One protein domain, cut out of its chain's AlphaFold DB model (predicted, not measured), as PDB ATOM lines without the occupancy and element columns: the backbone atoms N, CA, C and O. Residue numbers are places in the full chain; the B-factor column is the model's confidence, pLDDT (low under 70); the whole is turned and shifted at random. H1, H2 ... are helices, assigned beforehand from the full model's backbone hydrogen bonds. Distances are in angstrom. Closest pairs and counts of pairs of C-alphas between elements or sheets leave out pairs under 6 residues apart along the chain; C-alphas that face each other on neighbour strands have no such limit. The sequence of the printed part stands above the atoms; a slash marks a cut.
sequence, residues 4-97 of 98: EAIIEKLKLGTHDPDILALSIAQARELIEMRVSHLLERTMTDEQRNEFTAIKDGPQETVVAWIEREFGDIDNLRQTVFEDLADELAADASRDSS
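This is residues 4 to 97 of the 98 residues of an uncharacterized protein of Candidatus Saccharibacteria bacterium (UniProt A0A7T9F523). Two long helices, H2 and H5, cross as a lopsided X, with the short helix H1 tucked between them on one side of the crossing. Past the other side, a hairpin of two shorter helices, H3 and H4, makes a head, and residues 90 to 97 stick out at the far end of H5. The printed part has 94 residues with five named helices, H1 to H5 in that order, and no named strand: the class is all helix. It is loose, with a radius of gyration of the C-alphas of 16.3 A, and spans 47 by 31 by 17 A.

Start at H1, residues 4 to 9; it only just touches H2, residues 17 to 42, with 3 pairs of C-alphas within 8 A, the closest those of Ile 6 and Ile 24 at 6.6 A. H2 touches H5, residues 73 to 95, at a steep tilt of 67 degrees, opposite ways; their closest C-alphas, Ile 31 and Phe 81, are 6.2 A apart. H3, residues 45 to 54, and H4, residues 59 to 70, touch as a helical hairpin at a shallow tilt of 17 degrees, with the C-alphas of Ile 54 and Val 62 closest at 6.3 A. H3 and H5 are apart. In the five helices each O i to N i+4 pair is within hydrogen-bond range.

Find C-alpha 4 at (-14.361, -18.971, -17.739), where H1 begins. From C-alpha 17 at (-12.707, -6.032, -19.978), H2 runs 37.6 A; H3 measures 14.6 A and H4 16.0 A. H5 runs 33.4 A, ending at C-alpha 95 at (-27.612, -9.267, 2.349).

The C-alphas farthest apart, Ala 53 and Ser 97, are 49.9 A apart. The printed part has no cut and no long link. Look for pLDDT under 70 at residues 14 to 15 and 94 to 97.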
ATOM      1  N   GLU A   4     -12.923 -18.727 -17.592       86.38
ATOM      2  CA  GLU A   4     -14.361 -18.971 -17.739       86.38
ATOM      3  C   GLU A   4     -14.966 -19.567 -16.464       86.38
ATOM      4  O   GLU A   4     -16.013 -19.107 -16.014       86.38
ATOM      5  N   ALA A   5     -14.273 -20.522 -15.831       85.12
ATOM      6  CA  ALA A   5     -14.720 -21.110 -14.574       85.12
ATOM      7  C   ALA A   5     -14.777 -20.066 -13.449       85.12
ATOM      8  O   ALA A   5     -15.759 -20.026 -12.712       85.12
ATOM      9  N   ILE A   6     -13.764 -19.198 -13.339       85.81
ATOM     10  CA  ILE A   6     -13.713 -18.110 -12.346       85.81
ATOM     11  C   ILE A   6     -14.865 -17.128 -12.565       85.81
ATOM     12  O   ILE A   6     -15.576 -16.797 -11.618       85.81
ATOM     13  N   ILE A   7     -15.076 -16.694 -13.809       86.38
ATOM     14  CA  ILE A   7     -16.149 -15.762 -14.171       86.38
ATOM     15  C   ILE A   7     -17.516 -16.351 -13.810       86.38
ATOM     16  O   ILE A   7     -18.310 -15.690 -13.140       86.38
ATOM     17  N   GLU A   8     -17.783 -17.593 -14.221       85.81
ATOM     18  CA  GLU A   8     -19.072 -18.250 -14.003       85.81
ATOM     19  C   GLU A   8     -19.345 -18.478 -12.513       85.81
ATOM     20  O   GLU A   8     -20.411 -18.114 -12.008       85.81
ATOM     21  N   LYS A   9     -18.381 -19.050 -11.783       85.56
ATOM     22  CA  LYS A   9     -18.589 -19.426 -10.380       85.56
ATOM     23  C   LYS A   9     -18.601 -18.252  -9.425       85.56
ATOM     24  O   LYS A   9     -19.435 -18.239  -8.523       85.56
ATOM     25  N   LEU A  10     -17.735 -17.262  -9.630       83.69
ATOM     26  CA  LEU A  10     -17.737 -16.051  -8.807       83.69
ATOM     27  C   LEU A  10     -18.791 -15.040  -9.274       83.69
ATOM     28  O   LEU A  10     -18.922 -13.979  -8.669       83.69
ATOM     29  N   LYS A  11     -19.548 -15.364 -10.336       83.69
ATOM     30  CA  LYS A  11     -20.548 -14.488 -10.955       83.69
ATOM     31  C   LYS A  11     -19.972 -13.102 -11.250       83.69
ATOM     32  O   LYS A  11     -20.636 -12.089 -11.020       83.69
ATOM     33  N   LEU A  12     -18.729 -13.058 -11.741       80.06
ATOM     34  CA  LEU A  12     -18.104 -11.803 -12.142       80.06
ATOM     35  C   LEU A  12     -18.951 -11.228 -13.277       80.06
ATOM     36  O   LEU A  12     -19.131 -11.867 -14.315       80.06
ATOM     37  N   GLY A  13     -19.546 -10.060 -13.042       74.56
ATOM     38  CA  GLY A  13     -20.431  -9.431 -14.013       74.56
ATOM     39  C   GLY A  13     -19.708  -9.129 -15.325       74.56
ATOM     40  O   GLY A  13     -18.479  -9.146 -15.407       74.56
ATOM     41  N   THR A  14     -20.473  -8.772 -16.358       66.00
ATOM     42  CA  THR A  14     -19.932  -8.213 -17.605       66.00
ATOM     43  C   THR A  14     -19.463  -6.778 -17.357       66.00
ATOM     44  O   THR A  14     -20.088  -5.810 -17.793       66.00
ATOM     45  N   HIS A  15     -18.414  -6.640 -16.554       67.62
ATOM     46  CA  HIS A  15     -17.705  -5.390 -16.357       67.62
ATOM     47  C   HIS A  15     -16.877  -5.061 -17.601       67.62
ATOM     48  O   HIS A  15     -16.748  -5.875 -18.519       67.62
ATOM     49  N   ASP A  16     -16.330  -3.850 -17.627       85.44
ATOM     50  CA  ASP A  16     -15.292  -3.482 -18.585       85.44
ATOM     51  C   ASP A  16     -14.202  -4.580 -18.646       85.44
ATOM     52  O   ASP A  16     -13.845  -5.117 -17.589       85.44
ATOM     53  N   PRO A  17     -13.689  -4.955 -19.836       86.00
ATOM     54  CA  PRO A  17     -12.707  -6.032 -19.978       86.00
ATOM     55  C   PRO A  17     -11.478  -5.887 -19.071       86.00
ATOM     56  O   PRO A  17     -10.981  -6.898 -18.572       86.00
ATOM     57  N   ASP A  18     -11.025  -4.660 -18.807       86.88
ATOM     58  CA  ASP A  18      -9.867  -4.408 -17.944       86.88
ATOM     59  C   ASP A  18     -10.202  -4.683 -16.471       86.88
ATOM     60  O   ASP A  18      -9.400  -5.258 -15.730       86.88
ATOM     61  N   ILE A  19     -11.422  -4.335 -16.049       86.25
ATOM     62  CA  ILE A  19     -11.929  -4.639 -14.704       86.25
ATOM     63  C   ILE A  19     -12.109  -6.148 -14.545       86.25
ATOM     64  O   ILE A  19     -11.707  -6.704 -13.526       86.25
ATOM     65  N   LEU A  20     -12.665  -6.821 -15.554       86.75
ATOM     66  CA  LEU A  20     -12.859  -8.267 -15.534       86.75
ATOM     67  C   LEU A  20     -11.519  -9.009 -15.418       86.75
ATOM     68  O   LEU A  20     -11.381  -9.897 -14.578       86.75
ATOM     69  N   ALA A  21     -10.516  -8.612 -16.206       88.88
ATOM     70  CA  ALA A  21      -9.174  -9.183 -16.138       88.88
ATOM     71  C   ALA A  21      -8.528  -8.974 -14.758       88.88
ATOM     72  O   ALA A  21      -7.936  -9.905 -14.206       88.88
ATOM     73  N   LEU A  22      -8.686  -7.782 -14.170       89.94
ATOM     74  CA  LEU A  22      -8.204  -7.497 -12.819       89.94
ATOM     75  C   LEU A  22      -8.905  -8.373 -11.771       89.94
ATOM     76  O   LEU A  22      -8.232  -8.950 -10.919       89.94
ATOM     77  N   SER A  23     -10.229  -8.516 -11.844       88.88
ATOM     78  CA  SER A  23     -10.996  -9.359 -10.919       88.88
ATOM     79  C   SER A  23     -10.590 -10.831 -11.004       88.88
ATOM     80  O   SER A  23     -10.457 -11.491  -9.976       88.88
ATOM     81  N   ILE A  24     -10.331 -11.346 -12.209       90.44
ATOM     82  CA  ILE A  24      -9.831 -12.714 -12.405       90.44
ATOM     83  C   ILE A  24      -8.440 -12.879 -11.781       90.44
ATOM     84  O   ILE A  24      -8.184 -13.869 -11.094       90.44
ATOM     85  N   ALA A  25      -7.541 -11.911 -11.987       91.19
ATOM     86  CA  ALA A  25      -6.207 -11.942 -11.393       91.19
ATOM     87  C   ALA A  25      -6.268 -11.930  -9.856       91.19
ATOM     88  O   ALA A  25      -5.611 -12.746  -9.211       91.19
ATOM     89  N   GLN A  26      -7.114 -11.075  -9.279       90.75
ATOM     90  CA  GLN A  26      -7.334 -11.001  -7.833       90.75
ATOM     91  C   GLN A  26      -7.931 -12.293  -7.267       90.75
ATOM     92  O   GLN A  26      -7.505 -12.754  -6.210       90.75
ATOM     93  N   ALA A  27      -8.885 -12.911  -7.970       89.94
ATOM     94  CA  ALA A  27      -9.453 -14.193  -7.564       89.94
ATOM     95  C   ALA A  27      -8.382 -15.292  -7.509       89.94
ATOM     96  O   ALA A  27      -8.297 -16.023  -6.524       89.94
ATOM     97  N   ARG A  28      -7.525 -15.376  -8.535       91.69
ATOM     98  CA  ARG A  28      -6.396 -16.321  -8.557       91.69
ATOM     99  C   ARG A  28      -5.434 -16.074  -7.401       91.69
ATOM    100  O   ARG A  28      -5.070 -17.017  -6.712       91.69
ATOM    101  N   GLU A  29      -5.062 -14.820  -7.161       92.62
ATOM    102  CA  GLU A  29      -4.168 -14.459  -6.060       92.62
ATOM    103  C   GLU A  29      -4.757 -14.848  -4.695       92.62
ATOM    104  O   GLU A  29      -4.062 -15.429  -3.860       92.62
ATOM    105  N   LEU A  30      -6.053 -14.605  -4.484       92.06
ATOM    106  CA  LEU A  30      -6.739 -14.987  -3.253       92.06
ATOM    107  C   LEU A  30      -6.755 -16.508  -3.048       92.06
ATOM    108  O   LEU A  30      -6.556 -16.977  -1.925       92.06
ATOM    109  N   ILE A  31      -6.966 -17.278  -4.117       91.75
ATOM    110  CA  ILE A  31      -6.922 -18.744  -4.078       91.75
ATOM    111  C   ILE A  31      -5.518 -19.221  -3.698       91.75
ATOM    112  O   ILE A  31      -5.386 -19.996  -2.754       91.75
ATOM    113  N   GLU A  32      -4.462 -18.721  -4.350       91.69
ATOM    114  CA  GLU A  32      -3.079 -19.101  -4.017       91.69
ATOM    115  C   GLU A  32      -2.709 -18.724  -2.574       91.69
ATOM    116  O   GLU A  32      -2.038 -19.488  -1.874       91.69
ATOM    117  N   MET A  33      -3.186 -17.576  -2.085       92.50
ATOM    118  CA  MET A  33      -2.985 -17.153  -0.698       92.50
ATOM    119  C   MET A  33      -3.662 -18.111   0.290       92.50
ATOM    120  O   MET A  33      -3.049 -18.520   1.278       92.50
ATOM    121  N   ARG A  34      -4.912 -18.505   0.021       92.62
ATOM    122  CA  ARG A  34      -5.656 -19.462   0.854       92.62
ATOM    123  C   ARG A  34      -5.022 -20.852   0.825       92.62
ATOM    124  O   ARG A  34      -4.857 -21.450   1.886       92.62
ATOM    125  N   VAL A  35      -4.606 -21.330  -0.348       91.12
ATOM    126  CA  VAL A  35      -3.839 -22.577  -0.501       91.12
ATOM    127  C   VAL A  35      -2.566 -22.526   0.342       91.12
ATOM    128  O   VAL A  35      -2.331 -23.420   1.150       91.12
ATOM    129  N   SER A  36      -1.783 -21.451   0.227       89.56
ATOM    130  CA  SER A  36      -0.546 -21.284   1.000       89.56
ATOM    131  C   SER A  36      -0.807 -21.322   2.507       89.56
ATOM    132  O   SER A  36      -0.084 -21.989   3.246       89.56
ATOM    133  N   HIS A  37      -1.874 -20.664   2.969       90.31
ATOM    134  CA  HIS A  37      -2.255 -20.664   4.379       90.31
ATOM    135  C   HIS A  37      -2.702 -22.046   4.877       90.31
ATOM    136  O   HIS A  37      -2.368 -22.435   5.998       90.31
ATOM    137  N   LEU A  38      -3.447 -22.797   4.060       89.62
ATOM    138  CA  LEU A  38      -3.840 -24.169   4.382       89.62
ATOM    139  C   LEU A  38      -2.612 -25.061   4.526       89.62
ATOM    140  O   LEU A  38      -2.455 -25.688   5.573       89.62
ATOM    141  N   LEU A  39      -1.721 -25.041   3.532       89.94
ATOM    142  CA  LEU A  39      -0.475 -25.799   3.555       89.94
ATOM    143  C   LEU A  39       0.323 -25.473   4.819       89.94
ATOM    144  O   LEU A  39       0.649 -26.378   5.586       89.94
ATOM    145  N   GLU A  40       0.531 -24.186   5.109       89.56
ATOM    146  CA  GLU A  40       1.250 -23.746   6.302       89.56
ATOM    147  C   GLU A  40       0.618 -24.263   7.604       89.56
ATOM    148  O   GLU A  40       1.334 -24.641   8.530       89.56
ATOM    149  N   ARG A  41      -0.714 -24.298   7.703       90.62
ATOM    150  CA  ARG A  41      -1.411 -24.793   8.900       90.62
ATOM    151  C   ARG A  41      -1.368 -26.307   9.048       90.62
ATOM    152  O   ARG A  41      -1.467 -26.797  10.169       90.62
ATOM    153  N   THR A  42      -1.277 -27.028   7.938       89.75
ATOM    154  CA  THR A  42      -1.237 -28.494   7.923       89.75
ATOM    155  C   THR A  42       0.174 -29.064   8.034       89.75
ATOM    156  O   THR A  42       0.319 -30.213   8.440       89.75
ATOM    157  N   MET A  43       1.203 -28.275   7.707       93.38
ATOM    158  CA  MET A  43       2.604 -28.682   7.806       93.38
ATOM    159  C   MET A  43       2.991 -29.055   9.238       93.38
ATOM    160  O   MET A  43       2.758 -28.298  10.183       93.38
ATOM    161  N   THR A  44       3.690 -30.180   9.373       94.31
ATOM    162  CA  THR A  44       4.466 -30.486  10.579       94.31
ATOM    163  C   THR A  44       5.716 -29.601  10.667       94.31
ATOM    164  O   THR A  44       6.128 -28.979   9.684       94.31
ATOM    165  N   ASP A  45       6.366 -29.559  11.833       94.25
ATOM    166  CA  ASP A  45       7.630 -28.826  12.004       94.25
ATOM    167  C   ASP A  45       8.738 -29.352  11.074       94.25
ATOM    168  O   ASP A  45       9.534 -28.576  10.546       94.25
ATOM    169  N   GLU A  46       8.771 -30.666  10.828       93.88
ATOM    170  CA  GLU A  46       9.728 -31.299   9.912       93.88
ATOM    171  C   GLU A  46       9.479 -30.861   8.465       93.88
ATOM    172  O   GLU A  46      10.387 -30.347   7.810       93.88
ATOM    173  N   GLN A  47       8.226 -30.932   8.005       94.31
ATOM    174  CA  GLN A  47       7.836 -30.461   6.674       94.31
ATOM    175  C   GLN A  47       8.087 -28.959   6.501       94.31
ATOM    176  O   GLN A  47       8.545 -28.524   5.449       94.31
ATOM    177  N   ARG A  48       7.848 -28.146   7.535       93.31
ATOM    178  CA  ARG A  48       8.127 -26.704   7.504       93.31
ATOM    179  C   ARG A  48       9.619 -26.417   7.337       93.31
ATOM    180  O   ARG A  48       9.986 -25.492   6.606       93.31
ATOM    181  N   ASN A  49      10.479 -27.195   7.994       93.62
ATOM    182  CA  ASN A  49      11.928 -27.077   7.844       93.62
ATOM    183  C   ASN A  49      12.377 -27.470   6.429       93.62
ATOM    184  O   ASN A  49      13.157 -26.734   5.823       93.62
ATOM    185  N   GLU A  50      11.849 -28.567   5.879       93.81
ATOM    186  CA  GLU A  50      12.099 -28.959   4.486       93.81
ATOM    187  C   GLU A  50      11.643 -27.880   3.502       93.81
ATOM    188  O   GLU A  50      12.426 -27.442   2.659       93.81
ATOM    189  N   PHE A  51      10.411 -27.389   3.657       92.81
ATOM    190  CA  PHE A  51       9.851 -26.332   2.821       92.81
ATOM    191  C   PHE A  51      10.707 -25.063   2.866       92.81
ATOM    192  O   PHE A  51      11.018 -24.478   1.831       92.81
ATOM    193  N   THR A  52      11.162 -24.659   4.054       92.81
ATOM    194  CA  THR A  52      12.024 -23.480   4.232       92.81
ATOM    195  C   THR A  52      13.354 -23.613   3.488       92.81
ATOM    196  O   THR A  52      13.886 -22.607   3.024       92.81
ATOM    197  N   ALA A  53      13.883 -24.829   3.341       93.62
ATOM    198  CA  ALA A  53      15.117 -25.071   2.599       93.62
ATOM    199  C   ALA A  53      14.930 -25.001   1.072       93.62
ATOM    200  O   ALA A  53      15.893 -24.718   0.359       93.62
ATOM    201  N   ILE A  54      13.717 -25.253   0.566       93.56
ATOM    202  CA  ILE A  54      13.440 -25.341  -0.877       93.56
ATOM    203  C   ILE A  54      12.643 -24.158  -1.440       93.56
ATOM    204  O   ILE A  54      12.662 -23.959  -2.652       93.56
ATOM    205  N   LYS A  55      11.950 -23.376  -0.599       88.88
ATOM    206  CA  LYS A  55      10.995 -22.330  -1.017       88.88
ATOM    207  C   LYS A  55      11.596 -21.223  -1.890       88.88
ATOM    208  O   LYS A  55      10.878 -20.630  -2.685       88.88
ATOM    209  N   ASP A  56      12.893 -20.956  -1.741       92.38
ATOM    210  CA  ASP A  56      13.623 -19.935  -2.504       92.38
ATOM    211  C   ASP A  56      14.299 -20.534  -3.760       92.38
ATOM    212  O   ASP A  56      15.034 -19.852  -4.477       92.38
ATOM    213  N   GLY A  57      14.088 -21.830  -4.009       90.44
ATOM    214  CA  GLY A  57      14.582 -22.556  -5.172       90.44
ATOM    215  C   GLY A  57      13.659 -22.461  -6.397       90.44
ATOM    216  O   GLY A  57      12.732 -21.653  -6.439       90.44
ATOM    217  N   PRO A  58      13.904 -23.294  -7.425       93.81
ATOM    218  CA  PRO A  58      13.049 -23.369  -8.607       93.81
ATOM    219  C   PRO A  58      11.599 -23.729  -8.255       93.81
ATOM    220  O   PRO A  58      11.357 -24.625  -7.446       93.81
ATOM    221  N   GLN A  59      10.634 -23.081  -8.916       87.81
ATOM    222  CA  GLN A  59       9.200 -23.312  -8.688       87.81
ATOM    223  C   GLN A  59       8.811 -24.789  -8.854       87.81
ATOM    224  O   GLN A  59       8.023 -25.309  -8.074       87.81
ATOM    225  N   GLU A  60       9.396 -25.478  -9.832       92.31
ATOM    226  CA  GLU A  60       9.201 -26.913 -10.069       92.31
ATOM    227  C   GLU A  60       9.563 -27.782  -8.854       92.31
ATOM    228  O   GLU A  60       8.854 -28.738  -8.554       92.31
ATOM    229  N   THR A  61      10.607 -27.417  -8.105       92.69
ATOM    230  CA  THR A  61      11.011 -28.121  -6.881       92.69
ATOM    231  C   THR A  61       9.980 -27.929  -5.777       92.69
ATOM    232  O   THR A  61       9.636 -28.880  -5.077       92.69
ATOM    233  N   VAL A  62       9.474 -26.703  -5.632       89.62
ATOM    234  CA  VAL A  62       8.445 -26.371  -4.641       89.62
ATOM    235  C   VAL A  62       7.150 -27.117  -4.957       89.62
ATOM    236  O   VAL A  62       6.584 -27.751  -4.073       89.62
ATOM    237  N   VAL A  63       6.716 -27.103  -6.221       89.50
ATOM    238  CA  VAL A  63       5.511 -27.812  -6.675       89.50
ATOM    239  C   VAL A  63       5.648 -29.317  -6.463       89.50
ATOM    240  O   VAL A  63       4.782 -29.909  -5.828       89.50
ATOM    241  N   ALA A  64       6.754 -29.925  -6.897       91.50
ATOM    242  CA  ALA A  64       6.977 -31.360  -6.728       91.50
ATOM    243  C   ALA A  64       7.002 -31.784  -5.250       91.50
ATOM    244  O   ALA A  64       6.532 -32.866  -4.899       91.50
ATOM    245  N   TRP A  65       7.542 -30.937  -4.369       94.12
ATOM    246  CA  TRP A  65       7.509 -31.190  -2.932       94.12
ATOM    247  C   TRP A  65       6.090 -31.088  -2.365       94.12
ATOM    248  O   TRP A  65       5.677 -31.980  -1.628       94.12
ATOM    249  N   ILE A  66       5.319 -30.059  -2.746       90.44
ATOM    250  CA  ILE A  66       3.918 -29.925  -2.315       90.44
ATOM    251  C   ILE A  66       3.118 -31.150  -2.766       90.44
ATOM    252  O   ILE A  66       2.408 -31.737  -1.955       90.44
ATOM    253  N   GLU A  67       3.286 -31.589  -4.014       91.94
ATOM    254  CA  GLU A  67       2.583 -32.756  -4.553       91.94
ATOM    255  C   GLU A  67       2.923 -34.060  -3.828       91.94
ATOM    256  O   GLU A  67       2.057 -34.913  -3.625       91.94
ATOM    257  N   ARG A  68       4.175 -34.210  -3.390       93.56
ATOM    258  CA  ARG A  68       4.626 -35.367  -2.612       93.56
ATOM    259  C   ARG A  68       4.017 -35.400  -1.209       93.56
ATOM    260  O   ARG A  68       3.626 -36.471  -0.754       93.56
ATOM    261  N   GLU A  69       3.979 -34.258  -0.522       91.62
ATOM    262  CA  GLU A  69       3.580 -34.171   0.892       91.62
ATOM    263  C   GLU A  69       2.068 -34.000   1.091       91.62
ATOM    264  O   GLU A  69       1.499 -34.545   2.036       91.62
ATOM    265  N   PHE A  70       1.416 -33.243   0.208       87.50
ATOM    266  CA  PHE A  70       0.015 -32.829   0.338       87.50
ATOM    267  C   PHE A  70      -0.887 -33.397  -0.764       87.50
ATOM    268  O   PHE A  70      -2.110 -33.288  -0.664       87.50
ATOM    269  N   GLY A  71      -0.312 -34.043  -1.781       87.75
ATOM    270  CA  GLY A  71      -1.045 -34.538  -2.941       87.75
ATOM    271  C   GLY A  71      -1.278 -33.458  -3.997       87.75
ATOM    272  O   GLY A  71      -0.639 -32.413  -3.996       87.75
ATOM    273  N   ASP A  72      -2.196 -33.723  -4.924       88.56
ATOM    274  CA  ASP A  72      -2.428 -32.883  -6.103       88.56
ATOM    275  C   ASP A  72      -2.780 -31.425  -5.737       88.56
ATOM    276  O   ASP A  72      -3.863 -31.126  -5.217       88.56
ATOM    277  N   ILE A  73      -1.852 -30.509  -6.033       87.19
ATOM    278  CA  ILE A  73      -1.990 -29.080  -5.747       87.19
ATOM    279  C   ILE A  73      -3.121 -28.437  -6.558       87.19
ATOM    280  O   ILE A  73      -3.754 -27.491  -6.085       87.19
ATOM    281  N   ASP A  74      -3.426 -28.956  -7.747       89.44
ATOM    282  CA  ASP A  74      -4.519 -28.445  -8.567       89.44
ATOM    283  C   ASP A  74      -5.876 -28.846  -7.992       89.44
ATOM    284  O   ASP A  74      -6.812 -28.043  -8.013       89.44
ATOM    285  N   ASN A  75      -5.970 -30.033  -7.388       88.62
ATOM    286  CA  ASN A  75      -7.156 -30.421  -6.631       88.62
ATOM    287  C   ASN A  75      -7.344 -29.523  -5.395       88.62
ATOM    288  O   ASN A  75      -8.446 -29.043  -5.140       88.62
ATOM    289  N   LEU A  76      -6.262 -29.212  -4.672       88.19
ATOM    290  CA  LEU A  76      -6.316 -28.304  -3.520       88.19
ATOM    291  C   LEU A  76      -6.780 -26.893  -3.922       88.19
ATOM    292  O   LEU A  76      -7.647 -26.314  -3.267       88.19
ATOM    293  N   ARG A  77      -6.251 -26.354  -5.029       91.69
ATOM    294  CA  ARG A  77      -6.710 -25.082  -5.613       91.69
ATOM    295  C   ARG A  77      -8.190 -25.124  -5.967       91.69
ATOM    296  O   ARG A  77      -8.897 -24.156  -5.700       91.69
ATOM    297  N   GLN A  78      -8.655 -26.226  -6.554       91.50
ATOM    298  CA  GLN A  78     -10.055 -26.403  -6.922       91.50
ATOM    299  C   GLN A  78     -10.965 -26.435  -5.687       91.50
ATOM    300  O   GLN A  78     -11.981 -25.749  -5.679       91.50
ATOM    301  N   THR A  79     -10.581 -27.146  -4.622       90.50
ATOM    302  CA  THR A  79     -11.329 -27.144  -3.352       90.50
ATOM    303  C   THR A  79     -11.410 -25.739  -2.753       90.50
ATOM    304  O   THR A  79     -12.492 -25.268  -2.425       90.50
ATOM    305  N   VAL A  80     -10.285 -25.022  -2.682       92.06
ATOM    306  CA  VAL A  80     -10.254 -23.638  -2.174       92.06
ATOM    307  C   VAL A  80     -11.114 -22.701  -3.020       92.06
ATOM    308  O   VAL A  80     -11.751 -21.789  -2.490       92.06
ATOM    309  N   PHE A  81     -11.119 -22.901  -4.335       93.44
ATOM    310  CA  PHE A  81     -11.957 -22.139  -5.249       93.44
ATOM    311  C   PHE A  81     -13.451 -22.395  -5.017       93.44
ATOM    312  O   PHE A  81     -14.236 -21.447  -5.012       93.44
ATOM    313  N   GLU A  82     -13.840 -23.651  -4.795       92.06
ATOM    314  CA  GLU A  82     -15.217 -24.028  -4.468       92.06
ATOM    315  C   GLU A  82     -15.665 -23.418  -3.136       92.06
ATOM    316  O   GLU A  82     -16.701 -22.753  -3.103       92.06
ATOM    317  N   ASP A  83     -14.840 -23.521  -2.091       90.19
ATOM    318  CA  ASP A  83     -15.114 -22.916  -0.782       90.19
ATOM    319  C   ASP A  83     -15.298 -21.392  -0.886       90.19
ATOM    320  O   ASP A  83     -16.235 -20.824  -0.326       90.19
ATOM    321  N   LEU A  84     -14.428 -20.711  -1.644       88.38
ATOM    322  CA  LEU A  84     -14.531 -19.269  -1.877       88.38
ATOM    323  C   LEU A  84     -15.838 -18.894  -2.594       88.38
ATOM    324  O   LEU A  84     -16.469 -17.892  -2.254       88.38
ATOM    325  N   ALA A  85     -16.238 -19.673  -3.601       88.19
ATOM    326  CA  ALA A  85     -17.474 -19.429  -4.336       88.19
ATOM    327  C   ALA A  85     -18.711 -19.620  -3.442       88.19
ATOM    328  O   ALA A  85     -19.652 -18.822  -3.516       88.19
ATOM    329  N   ASP A  86     -18.699 -20.634  -2.576       88.88
ATOM    330  CA  ASP A  86     -19.780 -20.909  -1.631       88.88
ATOM    331  C   ASP A  86     -19.888 -19.825  -0.546       88.88
ATOM    332  O   ASP A  86     -20.996 -19.378  -0.234       88.88
ATOM    333  N   GLU A  87     -18.760 -19.331  -0.023       86.75
ATOM    334  CA  GLU A  87     -18.721 -18.195   0.912       86.75
ATOM    335  C   GLU A  87     -19.359 -16.938   0.305       86.75
ATOM    336  O   GLU A  87     -20.252 -16.335   0.905       86.75
ATOM    337  N   LEU A  88     -18.964 -16.573  -0.919       83.00
ATOM    338  CA  LEU A  88     -19.517 -15.409  -1.616       83.00
ATOM    339  C   LEU A  88     -21.016 -15.562  -1.901       83.00
ATOM    340  O   LEU A  88     -21.781 -14.603  -1.782       83.00
ATOM    341  N   ALA A  89     -21.459 -16.770  -2.262       81.56
ATOM    342  CA  ALA A  89     -22.873 -17.053  -2.468       81.56
ATOM    343  C   ALA A  89     -23.681 -16.943  -1.161       81.56
ATOM    344  O   ALA A  89     -24.806 -16.428  -1.172       81.56
ATOM    345  N   ALA A  90     -23.119 -17.398  -0.039       82.25
ATOM    346  CA  ALA A  90     -23.740 -17.297   1.277       82.25
ATOM    347  C   ALA A  90     -23.858 -15.839   1.750       82.25
ATOM    348  O   ALA A  90     -24.917 -15.448   2.250       82.25
ATOM    349  N   ASP A  91     -22.823 -15.023   1.543       76.06
ATOM    350  CA  ASP A  91     -22.836 -13.600   1.898       76.06
ATOM    351  C   ASP A  91     -23.847 -12.811   1.054       76.06
ATOM    352  O   ASP A  91     -24.676 -12.084   1.604       76.06
ATOM    353  N   ALA A  92     -23.904 -13.052  -0.261       71.00
ATOM    354  CA  ALA A  92     -24.916 -12.442  -1.130       71.00
ATOM    355  C   ALA A  92     -26.361 -12.812  -0.724       71.00
ATOM    356  O   ALA A  92     -27.287 -12.013  -0.867       71.00
ATOM    357  N   SER A  93     -26.564 -14.022  -0.195       70.00
ATOM    358  CA  SER A  93     -27.874 -14.492   0.281       70.00
ATOM    359  C   SER A  93     -28.276 -13.861   1.622       70.00
ATOM    360  O   SER A  93     -29.467 -13.674   1.893       70.00
ATOM    361  N   ARG A  94     -27.295 -13.520   2.465       63.66
ATOM    362  CA  ARG A  94     -27.507 -12.844   3.753       63.66
ATOM    363  C   ARG A  94     -27.898 -11.379   3.581       63.66
ATOM    364  O   ARG A  94     -28.815 -10.933   4.266       63.66
ATOM    365  N   ASP A  95     -27.286 -10.672   2.635       58.25
ATOM    366  CA  ASP A  95     -27.612  -9.267   2.349       58.25
ATOM    367  C   ASP A  95     -29.007  -9.077   1.729       58.25
ATOM    368  O   ASP A  95     -29.630  -8.035   1.905       58.25
ATOM    369  N   SER A  96     -29.556 -10.093   1.055       55.19
ATOM    370  CA  SER A  96     -30.894 -10.023   0.443       55.19
ATOM    371  C   SER A  96     -32.050 -10.289   1.424       55.19
ATOM    372  O   SER A  96     -33.209 -10.310   1.003       55.19
ATOM    373  N   SER A  97     -31.752 -10.534   2.705       54.25
ATOM    374  CA  SER A  97     -32.735 -10.880   3.746       54.25
ATOM    375  C   SER A  97     -33.092  -9.705   4.681       54.25
ATOM    376  O   SER A  97     -33.707  -9.939   5.723       54.25
TER     377      SER A  97